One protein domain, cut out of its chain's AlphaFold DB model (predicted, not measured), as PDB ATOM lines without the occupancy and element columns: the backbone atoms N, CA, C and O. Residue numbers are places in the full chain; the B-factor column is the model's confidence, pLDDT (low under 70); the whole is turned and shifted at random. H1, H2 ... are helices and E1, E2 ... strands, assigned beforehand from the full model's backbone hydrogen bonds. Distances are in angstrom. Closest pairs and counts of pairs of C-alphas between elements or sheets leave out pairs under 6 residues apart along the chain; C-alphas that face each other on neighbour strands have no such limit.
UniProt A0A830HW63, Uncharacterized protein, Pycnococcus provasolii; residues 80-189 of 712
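AT A GLANCE: This is residues 80 to 189 of the 712 residues of an uncharacterized protein of Pycnococcus provasolii (UniProt A0A830HW63). One strongly twisted sheet of six strands makes a long wall, and two helices cover the same face of it near its two edges: H2 over E3 and E1, H4 over E4 and E6. These are two layers, helices on one face of a sheet; the short H1 lies beyond the sheet near H2, and the short H3 grazes the sheet. The 110 printed residues hold four named helices and six named strands, along the chain E1 E2 H1 H2 E3 H3 E4 E5 H4 E6; the sheet's order is E3 E1 E2 E5 E4 E6, all antiparallel, and the class is mixed, helices and strands. The whole is compact, with a radius of gyration of the C-alphas of 13.0 A, and spans 37 by 28 by 25 A.

HOW THE PARTS SIT: Begin at the hairpin of E1, residues 80 to 84, and E2, residues 91 to 95, where N 81 and O 94 are 2.8 A apart. Edge strand E3, residues 123 to 127, is E1's other neighbour, with N 124 and O 82 at 2.8 A. E5, residues 155 to 160, is E2's other neighbour, with N 95 and O 156 at 2.8 A. E5 forms a hairpin with E4, residues 139 to 145, where N 143 and O 157 are 2.9 A apart; edge strand E6, residues 183 to 186, follows with N 142 and O 185 at 2.8 A. H2, residues 105 to 113, runs along the strands at a height over the sheet of 8.1 A; its closest C-alphas to E3 are those of Cys 112 and Gly 123, 5.2 A. H4, residues 166 to 179, on the same face, runs along the strands at a height of 9.3 A; its closest C-alphas to E4 are those of Cys 176 and Cys 143, 5.5 A. H2 and H4 are apart. H1, residues 99 to 103, is not on the sheet and is close to H2 but not clearly touching, the C-alphas of Trp 101 and Ala 108 being 5.6 A apart. H3, residues 132 to 135, only grazes the sheet with residues 132 to 134. E2, H1 H2, E3 and E5, H4, E6 are split strand-helix-strand units, two strands running the same way with another strand between them, each with a right-handed crossover. In H1, H2 and H4 every O i to N i+4 pair is within hydrogen-bond range; H3 is too short for one.

IN THESE COORDINATES: Find C-alpha 80 at (-17.837, 43.132, -13.070), where E1 begins. E4 covers 17.1 A from first to last C-alpha, E5 16.1 A and H2 12.3 A. From C-alpha 166 at (-5.414, 36.035, -34.946), H4 runs 19.2 A. E6 ends at C-alpha 186, at (-3.964, 33.595, -22.729).

THE WHOLE: The C-alphas of Ala 103 and Pro 167 are the two farthest apart, 38.0 A. The printed part has no cut and no long link. Look for low pLDDT, under 70, at residues 86 to 89, 116 to 120, 134 to 137, 146 to 150, 179 to 180 and 188 to 189; the mean of the printed part is 79.4.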
ATOM      1  N   ARG A  80     -18.290  42.625 -11.766       92.88
ATOM      2  CA  ARG A  80     -17.837  43.132 -13.070       92.88
ATOM      3  C   ARG A  80     -18.245  44.581 -13.307       92.88
ATOM      4  O   ARG A  80     -19.273  45.031 -12.814       92.88
ATOM      5  N   CYS A  81     -17.496  45.270 -14.154       93.44
ATOM      6  CA  CYS A  81     -17.831  46.575 -14.712       93.44
ATOM      7  C   CYS A  81     -17.992  46.440 -16.229       93.44
ATOM      8  O   CYS A  81     -17.099  45.897 -16.880       93.44
ATOM      9  N   ILE A  82     -19.108  46.916 -16.787       91.56
ATOM     10  CA  ILE A  82     -19.307  47.032 -18.241       91.56
ATOM     11  C   ILE A  82     -19.188  48.508 -18.618       91.56
ATOM     12  O   ILE A  82     -19.939  49.331 -18.095       91.56
ATOM     13  N   ALA A  83     -18.256  48.846 -19.506       88.00
ATOM     14  CA  ALA A  83     -17.909  50.224 -19.851       88.00
ATOM     15  C   ALA A  83     -17.823  50.405 -21.376       88.00
ATOM     16  O   ALA A  83     -17.372  49.507 -22.082       88.00
ATOM     17  N   ALA A  84     -18.258  51.554 -21.901       81.75
ATOM     18  CA  ALA A  84     -18.179  51.845 -23.334       81.75
ATOM     19  C   ALA A  84     -16.760  52.305 -23.703       81.75
ATOM     20  O   ALA A  84     -16.340  53.387 -23.299       81.75
ATOM     21  N   ASN A  85     -16.017  51.496 -24.455       70.50
ATOM     22  CA  ASN A  85     -14.637  51.782 -24.831       70.50
ATOM     23  C   ASN A  85     -14.595  52.586 -26.155       70.50
ATOM     24  O   ASN A  85     -14.985  52.062 -27.200       70.50
ATOM     25  N   PRO A  86     -14.099  53.841 -26.159       59.09
ATOM     26  CA  PRO A  86     -14.061  54.700 -27.342       59.09
ATOM     27  C   PRO A  86     -13.011  54.268 -28.374       59.09
ATOM     28  O   PRO A  86     -13.069  54.726 -29.510       59.09
ATOM     29  N   PHE A  87     -12.061  53.402 -28.005       52.84
ATOM     30  CA  PHE A  87     -11.051  52.857 -28.913       52.84
ATOM     31  C   PHE A  87     -11.556  51.621 -29.671       52.84
ATOM     32  O   PHE A  87     -11.168  51.419 -30.818       52.84
ATOM     33  N   SER A  88     -12.419  50.802 -29.054       63.09
ATOM     34  CA  SER A  88     -13.045  49.638 -29.708       63.09
ATOM     35  C   SER A  88     -14.417  49.951 -30.319       63.09
ATOM     36  O   SER A  88     -14.912  49.184 -31.140       63.09
ATOM     37  N   GLY A  89     -15.057  51.049 -29.897       60.72
ATOM     38  CA  GLY A  89     -16.447  51.383 -30.230       60.72
ATOM     39  C   GLY A  89     -17.485  50.466 -29.567       60.72
ATOM     40  O   GLY A  89     -18.680  50.622 -29.814       60.72
ATOM     41  N   GLY A  90     -17.047  49.508 -28.744       76.62
ATOM     42  CA  GLY A  90     -17.881  48.487 -28.113       76.62
ATOM     43  C   GLY A  90     -17.971  48.622 -26.593       76.62
ATOM     44  O   GLY A  90     -17.471  49.567 -25.985       76.62
ATOM     45  N   SER A  91     -18.623  47.645 -25.963       80.56
ATOM     46  CA  SER A  91     -18.658  47.509 -24.506       80.56
ATOM     47  C   SER A  91     -17.563  46.557 -24.022       80.56
ATOM     48  O   SER A  91     -17.660  45.343 -24.232       80.56
ATOM     49  N   ASP A  92     -16.566  47.089 -23.328       85.06
ATOM     50  CA  ASP A  92     -15.543  46.306 -22.641       85.06
ATOM     51  C   ASP A  92     -16.090  45.785 -21.301       85.06
ATOM     52  O   ASP A  92     -16.928  46.428 -20.659       85.06
ATOM     53  N   CYS A  93     -15.598  44.625 -20.852       89.31
ATOM     54  CA  CYS A  93     -15.954  44.058 -19.552       89.31
ATOM     55  C   CYS A  93     -14.717  43.792 -18.688       89.31
ATOM     56  O   CYS A  93     -13.762  43.136 -19.114       89.31
ATOM     57  N   ILE A  94     -14.760  44.290 -17.453       90.00
ATOM     58  CA  ILE A  94     -13.659  44.236 -16.490       90.00
ATOM     59  C   ILE A  94     -14.111  43.476 -15.238       90.00
ATOM     60  O   ILE A  94     -15.080  43.875 -14.594       90.00
ATOM     61  N   GLN A  95     -13.393  42.414 -14.874       90.81
ATOM     62  CA  GLN A  95     -13.610  41.611 -13.670       90.81
ATOM     63  C   GLN A  95     -12.741  42.111 -12.508       90.81
ATOM     64  O   GLN A  95     -11.549  42.365 -12.686       90.81
ATOM     65  N   TYR A  96     -13.302  42.183 -11.302       90.56
ATOM     66  CA  TYR A  96     -12.590  42.592 -10.087       90.56
ATOM     67  C   TYR A  96     -12.294  41.365  -9.218       90.56
ATOM     68  O   TYR A  96     -13.016  41.083  -8.265       90.56
ATOM     69  N   SER A  97     -11.267  40.596  -9.596       86.38
ATOM     70  CA  SER A  97     -10.948  39.265  -9.046       86.38
ATOM     71  C   SER A  97     -10.141  39.277  -7.742       86.38
ATOM     72  O   SER A  97     -10.163  38.289  -7.008       86.38
ATOM     73  N   GLY A  98      -9.422  40.364  -7.445       84.44
ATOM     74  CA  GLY A  98      -8.548  40.461  -6.271       84.44
ATOM     75  C   GLY A  98      -9.285  40.415  -4.915       84.44
ATOM     76  O   GLY A  98     -10.402  40.932  -4.785       84.44
ATOM     77  N   PRO A  99      -8.678  39.835  -3.859       83.50
ATOM     78  CA  PRO A  99      -9.314  39.712  -2.546       83.50
ATOM     79  C   PRO A  99      -9.577  41.044  -1.826       83.50
ATOM     80  O   PRO A  99     -10.482  41.083  -0.999       83.50
ATOM     81  N   ALA A 100      -8.867  42.137  -2.135       84.69
ATOM     82  CA  ALA A 100      -9.176  43.457  -1.574       84.69
ATOM     83  C   ALA A 100     -10.490  44.018  -2.139       84.69
ATOM     84  O   ALA A 100     -11.331  44.487  -1.379       84.69
ATOM     85  N   TRP A 101     -10.723  43.866  -3.449       88.50
ATOM     86  CA  TRP A 101     -12.015  44.193  -4.061       88.50
ATOM     87  C   TRP A 101     -13.144  43.352  -3.453       88.50
ATOM     88  O   TRP A 101     -14.224  43.862  -3.188       88.50
ATOM     89  N   THR A 102     -12.883  42.065  -3.207       87.12
ATOM     90  CA  THR A 102     -13.858  41.142  -2.597       87.12
ATOM     91  C   THR A 102     -14.151  41.492  -1.129       87.12
ATOM     92  O   THR A 102     -15.264  41.273  -0.660       87.12
ATOM     93  N   ALA A 103     -13.178  42.053  -0.402       88.06
ATOM     94  CA  ALA A 103     -13.362  42.546   0.962       88.06
ATOM     95  C   ALA A 103     -14.121  43.887   1.017       88.06
ATOM     96  O   ALA A 103     -14.897  44.105   1.946       88.06
ATOM     97  N   GLU A 104     -13.935  44.760   0.022       90.94
ATOM     98  CA  GLU A 104     -14.606  46.061  -0.079       90.94
ATOM     99  C   GLU A 104     -15.257  46.265  -1.468       90.94
ATOM    100  O   GLU A 104     -14.742  47.049  -2.270       90.94
ATOM    101  N   PRO A 105     -16.400  45.621  -1.791       90.31
ATOM    102  CA  PRO A 105     -17.012  45.714  -3.125       90.31
ATOM    103  C   PRO A 105     -17.397  47.136  -3.560       90.31
ATOM    104  O   PRO A 105     -17.357  47.449  -4.749       90.31
ATOM    105  N   GLU A 106     -17.690  48.029  -2.609       92.81
ATOM    106  CA  GLU A 106     -17.927  49.454  -2.883       92.81
ATOM    107  C   GLU A 106     -16.687  50.163  -3.455       92.81
ATOM    108  O   GLU A 106     -16.823  51.115  -4.221       92.81
ATOM    109  N   SER A 107     -15.472  49.683  -3.160       90.44
ATOM    110  CA  SER A 107     -14.253  50.193  -3.799       90.44
ATOM    111  C   SER A 107     -14.192  49.800  -5.280       90.44
ATOM    112  O   SER A 107     -13.859  50.643  -6.109       90.44
ATOM    113  N   ALA A 108     -14.599  48.575  -5.637       91.06
ATOM    114  CA  ALA A 108     -14.685  48.113  -7.026       91.06
ATOM    115  C   ALA A 108     -15.813  48.813  -7.801       91.06
ATOM    116  O   ALA A 108     -15.646  49.153  -8.975       91.06
ATOM    117  N   LYS A 109     -16.942  49.092  -7.132       94.00
ATOM    118  CA  LYS A 109     -17.995  49.950  -7.680       94.00
ATOM    119  C   LYS A 109     -17.473  51.360  -7.946       94.00
ATOM    120  O   LYS A 109     -17.589  51.831  -9.071       94.00
ATOM    121  N   LYS A 110     -16.863  52.009  -6.952       92.69
ATOM    122  CA  LYS A 110     -16.299  53.357  -7.091       92.69
ATOM    123  C   LYS A 110     -15.272  53.431  -8.227       92.69
ATOM    124  O   LYS A 110     -15.319  54.344  -9.039       92.69
ATOM    125  N   ASP A 111     -14.390  52.444  -8.321       89.06
ATOM    126  CA  ASP A 111     -13.347  52.344  -9.347       89.06
ATOM    127  C   ASP A 111     -13.916  52.158 -10.779       89.06
ATOM    128  O   ASP A 111     -13.336  52.646 -11.754       89.06
ATOM    129  N   CYS A 112     -15.090  51.523 -10.896       91.38
ATOM    130  CA  CYS A 112     -15.899  51.439 -12.119       91.38
ATOM    131  C   CYS A 112     -16.659  52.744 -12.435       91.38
ATOM    132  O   CYS A 112     -16.709  53.157 -13.595       91.38
ATOM    133  N   ASP A 113     -17.231  53.397 -11.420       90.06
ATOM    134  CA  ASP A 113     -17.975  54.656 -11.561       90.06
ATOM    135  C   ASP A 113     -17.040  55.831 -11.928       90.06
ATOM    136  O   ASP A 113     -17.410  56.680 -12.734       90.06
ATOM    137  N   GLU A 114     -15.821  55.876 -11.371       85.06
ATOM    138  CA  GLU A 114     -14.808  56.925 -11.604       85.06
ATOM    139  C   GLU A 114     -13.910  56.660 -12.833       85.06
ATOM    140  O   GLU A 114     -13.161  57.542 -13.257       85.06
ATOM    141  N   GLY A 115     -13.978  55.464 -13.430       73.44
ATOM    142  CA  GLY A 115     -13.292  55.140 -14.687       73.44
ATOM    143  C   GLY A 115     -11.772  54.978 -14.586       73.44
ATOM    144  O   GLY A 115     -11.048  55.365 -15.504       73.44
ATOM    145  N   SER A 116     -11.252  54.397 -13.499       62.09
ATOM    146  CA  SER A 116      -9.796  54.347 -13.240       62.09
ATOM    147  C   SER A 116      -8.979  53.573 -14.288       62.09
ATOM    148  O   SER A 116      -7.797  53.845 -14.490       62.09
ATOM    149  N   SER A 117      -9.596  52.587 -14.948       57.75
ATOM    150  CA  SER A 117      -8.942  51.702 -15.926       57.75
ATOM    151  C   SER A 117      -8.646  52.384 -17.253       57.75
ATOM    152  O   SER A 117      -7.681  52.019 -17.918       57.75
ATOM    153  N   VAL A 118      -9.495  53.331 -17.649       58.25
ATOM    154  CA  VAL A 118      -9.374  54.111 -18.879       58.25
ATOM    155  C   VAL A 118      -9.973  55.488 -18.559       58.25
ATOM    156  O   VAL A 118     -11.200  55.599 -18.481       58.25
ATOM    157  N   PRO A 119      -9.138  56.512 -18.295       55.56
ATOM    158  CA  PRO A 119      -9.589  57.770 -17.707       55.56
ATOM    159  C   PRO A 119     -10.766  58.416 -18.445       55.56
ATOM    160  O   PRO A 119     -10.715  58.630 -19.655       55.56
ATOM    161  N   GLY A 120     -11.816  58.753 -17.692       63.22
ATOM    162  CA  GLY A 120     -13.026  59.398 -18.207       63.22
ATOM    163  C   GLY A 120     -14.147  58.451 -18.651       63.22
ATOM    164  O   GLY A 120     -15.206  58.942 -19.037       63.22
ATOM    165  N   ILE A 121     -13.971  57.124 -18.574       71.12
ATOM    166  CA  ILE A 121     -15.028  56.159 -18.918       71.12
ATOM    167  C   ILE A 121     -15.736  55.640 -17.664       71.12
ATOM    168  O   ILE A 121     -15.249  54.734 -16.991       71.12
ATOM    169  N   THR A 122     -16.936  56.152 -17.401       83.44
ATOM    170  CA  THR A 122     -17.845  55.605 -16.382       83.44
ATOM    171  C   THR A 122     -18.431  54.267 -16.848       83.44
ATOM    172  O   THR A 122     -18.981  54.193 -17.953       83.44
ATOM    173  N   GLY A 123     -18.373  53.221 -16.024       89.94
ATOM    174  CA  GLY A 123     -19.012  51.933 -16.311       89.94
ATOM    175  C   GLY A 123     -20.259  51.649 -15.470       89.94
ATOM    176  O   GLY A 123     -20.589  52.364 -14.530       89.94
ATOM    177  N   THR A 124     -20.958  50.561 -15.795       94.25
ATOM    178  CA  THR A 124     -22.013  49.978 -14.953       94.25
ATOM    179  C   THR A 124     -21.439  48.802 -14.168       94.25
ATOM    180  O   THR A 124     -21.145  47.751 -14.746       94.25
ATOM    181  N   PHE A 125     -21.287  48.964 -12.852       94.75
ATOM    182  CA  PHE A 125     -20.885  47.876 -11.960       94.75
ATOM    183  C   PHE A 125     -22.047  46.903 -11.704       94.75
ATOM    184  O   PHE A 125     -23.190  47.314 -11.507       94.75
ATOM    185  N   THR A 126     -21.762  45.602 -11.683       95.50
ATOM    186  CA  THR A 126     -22.682  44.541 -11.253       95.50
ATOM    187  C   THR A 126     -21.957  43.662 -10.225       95.50
ATOM    188  O   THR A 126     -21.004  42.979 -10.619       95.50
ATOM    189  N   PRO A 127     -22.369  43.657  -8.941       93.75
ATOM    190  CA  PRO A 127     -21.739  42.826  -7.913       93.75
ATOM    191  C   PRO A 127     -21.929  41.332  -8.203       93.75
ATOM    192  O   PRO A 127     -22.880  40.950  -8.888       93.75
ATOM    193  N   ASP A 128     -20.999  40.503  -7.717       90.38
ATOM    194  CA  ASP A 128     -20.964  39.026  -7.823       90.38
ATOM    195  C   ASP A 128     -21.022  38.423  -9.249       90.38
ATOM    196  O   ASP A 128     -20.940  37.203  -9.431       90.38
ATOM    197  N   ALA A 129     -21.143  39.255 -10.285       90.12
ATOM    198  CA  ALA A 129     -21.292  38.835 -11.669       90.12
ATOM    199  C   ALA A 129     -19.941  38.618 -12.368       90.12
ATOM    200  O   ALA A 129     -19.012  39.414 -12.232       90.12
ATOM    201  N   LEU A 130     -19.868  37.577 -13.200       88.56
ATOM    202  CA  LEU A 130     -18.760  37.339 -14.129       88.56
ATOM    203  C   LEU A 130     -18.976  38.086 -15.454       88.56
ATOM    204  O   LEU A 130     -20.108  38.209 -15.934       88.56
ATOM    205  N   CYS A 131     -17.902  38.560 -16.082       88.69
ATOM    206  CA  CYS A 131     -17.927  38.996 -17.479       88.69
ATOM    207  C   CYS A 131     -18.422  37.866 -18.400       88.69
ATOM    208  O   CYS A 131     -18.048  36.721 -18.163       88.69
ATOM    209  N   PRO A 132     -19.221  38.145 -19.451       82.56
ATOM    210  CA  PRO A 132     -19.859  37.089 -20.246       82.56
ATOM    211  C   PRO A 132     -18.882  36.051 -20.816       82.56
ATOM    212  O   PRO A 132     -19.120  34.862 -20.689       82.56
ATOM    213  N   ALA A 133     -17.734  36.488 -21.346       75.25
ATOM    214  CA  ALA A 133     -16.712  35.584 -21.876       75.25
ATOM    215  C   ALA A 133     -15.865  34.867 -20.804       75.25
ATOM    216  O   ALA A 133     -15.077  33.991 -21.141       75.25
ATOM    217  N   ALA A 134     -16.009  35.196 -19.514       64.19
ATOM    218  CA  ALA A 134     -15.291  34.514 -18.431       64.19
ATOM    219  C   ALA A 134     -15.888  33.133 -18.078       64.19
ATOM    220  O   ALA A 134     -15.373  32.469 -17.180       64.19
ATOM    221  N   ASP A 135     -16.938  32.686 -18.782       66.38
ATOM    222  CA  ASP A 135     -17.419  31.296 -18.744       66.38
ATOM    223  C   ASP A 135     -16.515  30.306 -19.511       66.38
ATOM    224  O   ASP A 135     -16.707  29.094 -19.421       66.38
ATOM    225  N   GLY A 136     -15.505  30.819 -20.225       64.56
ATOM    226  CA  GLY A 136     -14.464  30.046 -20.902       64.56
ATOM    227  C   GLY A 136     -14.789  29.649 -22.343       64.56
ATOM    228  O   GLY A 136     -13.869  29.322 -23.087       64.56
ATOM    229  N   THR A 137     -16.052  29.724 -22.780       69.44
ATOM    230  CA  THR A 137     -16.454  29.290 -24.136       69.44
ATOM    231  C   THR A 137     -15.975  30.231 -25.238       69.44
ATOM    232  O   THR A 137     -15.680  29.793 -26.346       69.44
ATOM    233  N   ASN A 138     -15.886  31.524 -24.924       79.12
ATOM    234  CA  ASN A 138     -15.477  32.586 -25.839       79.12
ATOM    235  C   ASN A 138     -14.328  33.418 -25.244       79.12
ATOM    236  O   ASN A 138     -14.249  34.616 -25.497       79.12
ATOM    237  N   LEU A 139     -13.459  32.832 -24.416       83.94
ATOM    238  CA  LEU A 139     -12.323  33.547 -23.830       83.94
ATOM    239  C   LEU A 139     -11.089  33.434 -24.737       83.94
ATOM    240  O   LEU A 139     -10.604  32.334 -24.969       83.94
ATOM    241  N   VAL A 140     -10.552  34.567 -25.196       84.19
ATOM    242  CA  VAL A 140      -9.221  34.642 -25.847       84.19
ATOM    243  C   VAL A 140      -8.121  34.754 -24.785       84.19
ATOM    244  O   VAL A 140      -7.020  34.218 -24.899       84.19
ATOM    245  N   GLY A 141      -8.420  35.496 -23.722       87.62
ATOM    246  CA  GLY A 141      -7.512  35.722 -22.612       87.62
ATOM    247  C   GLY A 141      -7.962  36.881 -21.736       87.62
ATOM    248  O   GLY A 141      -9.016  37.492 -21.943       87.62
ATOM    249  N   THR A 142      -7.147  37.191 -20.736       88.19
ATOM    250  CA  THR A 142      -7.385  38.302 -19.813       88.19
ATOM    251  C   THR A 142      -6.138  39.158 -19.649       88.19
ATOM    252  O   THR A 142      -5.016  38.654 -19.650       88.19
ATOM    253  N   CYS A 143      -6.332  40.463 -19.481       87.75
ATOM    254  CA  CYS A 143      -5.263  41.378 -19.105       87.75
ATOM    255  C   CYS A 143      -5.332  41.672 -17.608       87.75
ATOM    256  O   CYS A 143      -6.238  42.380 -17.167       87.75
ATOM    257  N   SER A 144      -4.388  41.140 -16.833       88.06
ATOM    258  CA  SER A 144      -4.278  41.377 -15.392       88.06
ATOM    259  C   SER A 144      -3.608  42.731 -15.133       88.06
ATOM    260  O   SER A 144      -2.407  42.909 -15.350       88.06
ATOM    261  N   LEU A 145      -4.411  43.707 -14.708       76.88
ATOM    262  CA  LEU A 145      -3.999  45.059 -14.342       76.88
ATOM    263  C   LEU A 145      -3.648  45.117 -12.846       76.88
ATOM    264  O   LEU A 145      -4.241  44.421 -12.020       76.88
ATOM    265  N   ASN A 146      -2.716  46.004 -12.487       68.69
ATOM    266  CA  ASN A 146      -2.323  46.305 -11.103       68.69
ATOM    267  C   ASN A 146      -1.769  45.118 -10.282       68.69
ATOM    268  O   ASN A 146      -2.210  44.861  -9.161       68.69
ATOM    269  N   GLY A 147      -0.706  44.473 -10.779       57.25
ATOM    270  CA  GLY A 147       0.196  43.641  -9.959       57.25
ATOM    271  C   GLY A 147       0.240  42.146 -10.286       57.25
ATOM    272  O   GLY A 147       0.876  41.397  -9.549       57.25
ATOM    273  N   GLY A 148      -0.395  41.720 -11.380       59.16
ATOM    274  CA  GLY A 148      -0.378  40.335 -11.846       59.16
ATOM    275  C   GLY A 148      -1.310  39.400 -11.065       59.16
ATOM    276  O   GLY A 148      -2.043  39.816 -10.168       59.16
ATOM    277  N   VAL A 149      -1.236  38.113 -11.417       60.34
ATOM    278  CA  VAL A 149      -2.248  37.066 -11.145       60.34
ATOM    279  C   VAL A 149      -2.569  36.818  -9.658       60.34
ATOM    280  O   VAL A 149      -3.575  36.190  -9.340       60.34
ATOM    281  N   SER A 150      -1.732  37.321  -8.745       69.69
ATOM    282  CA  SER A 150      -1.857  37.140  -7.289       69.69
ATOM    283  C   SER A 150      -2.002  38.462  -6.518       69.69
ATOM    284  O   SER A 150      -1.806  38.490  -5.302       69.69
ATOM    285  N   SER A 151      -2.280  39.576  -7.202       76.69
ATOM    286  CA  SER A 151      -2.410  40.893  -6.570       76.69
ATOM    287  C   SER A 151      -3.649  40.973  -5.665       76.69
ATOM    288  O   SER A 151      -4.732  40.556  -6.086       76.69
ATOM    289  N   PRO A 152      -3.566  41.581  -4.460       75.50
ATOM    290  CA  PRO A 152      -4.754  41.842  -3.650       75.50
ATOM    291  C   PRO A 152      -5.771  42.720  -4.394       75.50
ATOM    292  O   PRO A 152      -6.975  42.530  -4.231       75.50
ATOM    293  N   ASN A 153      -5.292  43.606  -5.272       76.31
ATOM    294  CA  ASN A 153      -6.100  44.537  -6.055       76.31
ATOM    295  C   ASN A 153      -6.219  44.086  -7.524       76.31
ATOM    296  O   ASN A 153      -6.344  44.928  -8.414       76.31
ATOM    297  N   GLU A 154      -6.149  42.778  -7.813       79.88
ATOM    298  CA  GLU A 154      -6.218  42.290  -9.195       79.88
ATOM    299  C   GLU A 154      -7.520  42.712  -9.900       79.88
ATOM    300  O   GLU A 154      -8.627  42.452  -9.419       79.88
ATOM    301  N   LYS A 155      -7.363  43.343 -11.065       81.88
ATOM    302  CA  LYS A 155      -8.429  43.814 -11.950       81.88
ATOM    303  C   LYS A 155      -8.147  43.276 -13.356       81.88
ATOM    304  O   LYS A 155      -7.096  43.580 -13.911       81.88
ATOM    305  N   ARG A 156      -9.033  42.459 -13.932       84.00
ATOM    306  CA  ARG A 156      -8.827  41.809 -15.241       84.00
ATOM    307  C   ARG A 156      -9.732  42.395 -16.320       84.00
ATOM    308  O   ARG A 156     -10.947  42.280 -16.207       84.00
ATOM    309  N   LEU A 157      -9.170  42.938 -17.400       84.00
ATOM    310  CA  LEU A 157      -9.932  43.150 -18.641       84.00
ATOM    311  C   LEU A 157     -10.120  41.788 -19.328       84.00
ATOM    312  O   LEU A 157      -9.140  41.062 -19.512       84.00
ATOM    313  N   VAL A 158     -11.355  41.425 -19.676       82.75
ATOM    314  CA  VAL A 158     -11.697  40.105 -20.237       82.75
ATOM    315  C   VAL A 158     -11.926  40.228 -21.742       82.75
ATOM    316  O   VAL A 158     -12.856  40.912 -22.166       82.75
ATOM    317  N   VAL A 159     -11.095  39.566 -22.554       81.44
ATOM    318  CA  VAL A 159     -11.159  39.658 -24.021       81.44
ATOM    319  C   VAL A 159     -11.950  38.485 -24.594       81.44
ATOM    320  O   VAL A 159     -11.544  37.325 -24.491       81.44
ATOM    321  N   ALA A 160     -13.089  38.815 -25.201       79.75
ATOM    322  CA  ALA A 160     -14.022  37.865 -25.790       79.75
ATOM    323  C   ALA A 160     -13.682  37.546 -27.255       79.75
ATOM    324  O   ALA A 160     -13.383  38.453 -28.034       79.75
ATOM    325  N   ASN A 161     -13.811  36.282 -27.660       75.31
ATOM    326  CA  ASN A 161     -13.685  35.852 -29.051       75.31
ATOM    327  C   ASN A 161     -14.982  36.125 -29.828       75.31
ATOM    328  O   ASN A 161     -15.670  35.217 -30.287       75.31
ATOM    329  N   ASN A 162     -15.316  37.403 -29.991       73.62
ATOM    330  CA  ASN A 162     -16.476  37.844 -30.768       73.62
ATOM    331  C   ASN A 162     -16.174  37.807 -32.284       73.62
ATOM    332  O   ASN A 162     -16.393  38.792 -32.987       73.62
ATOM    333  N   GLY A 163     -15.608  36.697 -32.772       70.06
ATOM    334  CA  GLY A 163     -15.082  36.566 -34.135       70.06
ATOM    335  C   GLY A 163     -13.748  37.288 -34.350       70.06
ATOM    336  O   GLY A 163     -13.529  37.855 -35.419       70.06
ATOM    337  N   LEU A 164     -12.864  37.307 -33.343       71.06
ATOM    338  CA  LEU A 164     -11.559  37.960 -33.461       71.06
ATOM    339  C   LEU A 164     -10.590  37.085 -34.266       71.06
ATOM    340  O   LEU A 164     -10.283  35.957 -33.890       71.06
ATOM    341  N   SER A 165     -10.057  37.636 -35.353       75.38
ATOM    342  CA  SER A 165      -8.963  37.021 -36.109       75.38
ATOM    343  C   SER A 165      -7.649  37.030 -35.314       75.38
ATOM    344  O   SER A 165      -7.436  37.881 -34.447       75.38
ATOM    345  N   SER A 166      -6.714  36.130 -35.633       74.00
ATOM    346  CA  SER A 166      -5.414  36.035 -34.946       74.00
ATOM    347  C   SER A 166      -4.620  37.360 -34.890       74.00
ATOM    348  O   SER A 166      -4.030  37.646 -33.845       74.00
ATOM    349  N   PRO A 167      -4.631  38.232 -35.925       70.38
ATOM    350  CA  PRO A 167      -4.089  39.589 -35.818       70.38
ATOM    351  C   PRO A 167      -4.773  40.446 -34.741       70.38
ATOM    352  O   PRO A 167      -4.087  41.121 -33.978       70.38
ATOM    353  N   GLN A 168      -6.103  40.387 -34.613       72.62
ATOM    354  CA  GLN A 168      -6.848  41.121 -33.578       72.62
ATOM    355  C   GLN A 168      -6.577  40.570 -32.169       72.62
ATOM    356  O   GLN A 168      -6.465  41.348 -31.223       72.62
ATOM    357  N   ILE A 169      -6.375  39.256 -32.030       78.19
ATOM    358  CA  ILE A 169      -5.919  38.622 -30.781       78.19
ATOM    359  C   ILE A 169      -4.529  39.148 -30.381       78.19
ATOM    360  O   ILE A 169      -4.303  39.521 -29.226       78.19
ATOM    361  N   ASN A 170      -3.604  39.264 -31.340       79.31
ATOM    362  CA  ASN A 170      -2.284  39.851 -31.101       79.31
ATOM    363  C   ASN A 170      -2.354  41.357 -30.779       79.31
ATOM    364  O   ASN A 170      -1.616  41.819 -29.907       79.31
ATOM    365  N   MET A 171      -3.271  42.115 -31.392       72.19
ATOM    366  CA  MET A 171      -3.529  43.511 -31.008       72.19
ATOM    367  C   MET A 171      -4.083  43.625 -29.581       72.19
ATOM    368  O   MET A 171      -3.622  44.479 -28.830       72.19
ATOM    369  N   ALA A 172      -4.993  42.745 -29.151       76.44
ATOM    370  CA  ALA A 172      -5.497  42.728 -27.773       76.44
ATOM    371  C   ALA A 172      -4.388  42.402 -26.749       76.44
ATOM    372  O   ALA A 172      -4.293  43.040 -25.695       76.44
ATOM    373  N   ARG A 173      -3.486  41.471 -27.092       84.00
ATOM    374  CA  ARG A 173      -2.274  41.170 -26.315       84.00
ATOM    375  C   ARG A 173      -1.344  42.385 -26.208       84.00
ATOM    376  O   ARG A 173      -0.875  42.688 -25.114       84.00
ATOM    377  N   MET A 174      -1.116  43.105 -27.310       79.06
ATOM    378  CA  MET A 174      -0.306  44.331 -27.338       79.06
ATOM    379  C   MET A 174      -0.950  45.471 -26.533       79.06
ATOM    380  O   MET A 174      -0.266  46.127 -25.745       79.06
ATOM    381  N   ALA A 175      -2.263  45.678 -26.681       72.38
ATOM    382  CA  ALA A 175      -3.041  46.659 -25.924       72.38
ATOM    383  C   ALA A 175      -2.878  46.443 -24.412       72.38
ATOM    384  O   ALA A 175      -2.591  47.386 -23.669       72.38
ATOM    385  N   CYS A 176      -2.959  45.182 -23.977       80.75
ATOM    386  CA  CYS A 176      -2.718  44.788 -22.597       80.75
ATOM    387  C   CYS A 176      -1.310  45.152 -22.101       80.75
ATOM    388  O   CYS A 176      -1.172  45.885 -21.119       80.75
ATOM    389  N   THR A 177      -0.264  44.641 -22.755       81.12
ATOM    390  CA  THR A 177       1.110  44.738 -22.235       81.12
ATOM    391  C   THR A 177       1.723  46.126 -22.404       81.12
ATOM    392  O   THR A 177       2.514  46.550 -21.564       81.12
ATOM    393  N   THR A 178       1.347  46.849 -23.461       70.88
ATOM    394  CA  THR A 178       1.978  48.123 -23.845       70.88
ATOM    395  C   THR A 178       1.221  49.326 -23.291       70.88
ATOM    396  O   THR A 178       1.807  50.169 -22.614       70.88
ATOM    397  N   PHE A 179      -0.089  49.397 -23.545       64.62
ATOM    398  CA  PHE A 179      -0.900  50.579 -23.233       64.62
ATOM    399  C   PHE A 179      -1.462  50.504 -21.812       64.62
ATOM    400  O   PHE A 179      -1.260  51.420 -21.018       64.62
ATOM    401  N   ALA A 180      -2.090  49.380 -21.454       67.56
ATOM    402  CA  ALA A 180      -2.620  49.157 -20.107       67.56
ATOM    403  C   ALA A 180      -1.548  48.706 -19.087       67.56
ATOM    404  O   ALA A 180      -1.826  48.642 -17.890       67.56
ATOM    405  N   ARG A 181      -0.322  48.401 -19.553       77.25
ATOM    406  CA  ARG A 181       0.827  47.916 -18.756       77.25
ATOM    407  C   ARG A 181       0.498  46.708 -17.860       77.25
ATOM    408  O   ARG A 181       1.067  46.550 -16.779       77.25
ATOM    409  N   GLY A 182      -0.438  45.872 -18.303       82.69
ATOM    410  CA  GLY A 182      -0.871  44.664 -17.607       82.69
ATOM    411  C   GLY A 182      -0.104  43.413 -18.030       82.69
ATOM    412  O   GLY A 182       0.679  43.412 -18.980       82.69
ATOM    413  N   THR A 183      -0.360  42.310 -17.332       88.06
ATOM    414  CA  THR A 183       0.118  40.978 -17.725       88.06
ATOM    415  C   THR A 183      -0.950  40.283 -18.561       88.06
ATOM    416  O   THR A 183      -2.062  40.067 -18.079       88.06
ATOM    417  N   TRP A 184      -0.623  39.913 -19.802       90.00
ATOM    418  CA  TRP A 184      -1.510  39.087 -20.622       90.00
ATOM    419  C   TRP A 184      -1.487  37.634 -20.145       90.00
ATOM    420  O   TRP A 184      -0.418  37.038 -20.018       90.00
ATOM    421  N   ILE A 185      -2.670  37.066 -19.935       88.44
ATOM    422  CA  ILE A 185      -2.895  35.655 -19.629       88.44
ATOM    423  C   ILE A 185      -3.726  35.095 -20.796       88.44
ATOM    424  O   ILE A 185      -4.885  35.502 -20.930       88.44
ATOM    425  N   PRO A 186      -3.175  34.240 -21.679       86.81
ATOM    426  CA  PRO A 186      -3.964  33.595 -22.729       86.81
ATOM    427  C   PRO A 186      -4.992  32.633 -22.114       86.81
ATOM    428  O   PRO A 186      -4.825  32.197 -20.977       86.81
ATOM    429  N   ASN A 187      -6.040  32.294 -22.862       84.44
ATOM    430  CA  ASN A 187      -6.825  31.101 -22.564       84.44
ATOM    431  C   ASN A 187      -6.116  29.874 -23.155       84.44
ATOM    432  O   ASN A 187      -5.630  29.933 -24.286       84.44
ATOM    433  N   ASP A 188      -6.078  28.757 -22.431       68.31
ATOM    434  CA  ASP A 188      -5.325  27.570 -22.866       68.31
ATOM    435  C   ASP A 188      -5.928  26.905 -24.123       68.31
ATOM    436  O   ASP A 188      -5.247  26.142 -24.807       68.31
ATOM    437  N   SER A 189      -7.164  27.263 -24.501       59.41
ATOM    438  CA  SER A 189      -7.786  26.906 -25.790       59.41
ATOM    439  C   SER A 189      -6.999  27.373 -27.014       59.41
ATOM    440  O   SER A 189      -7.081  26.744 -28.066       59.41
TER     441      SER A 189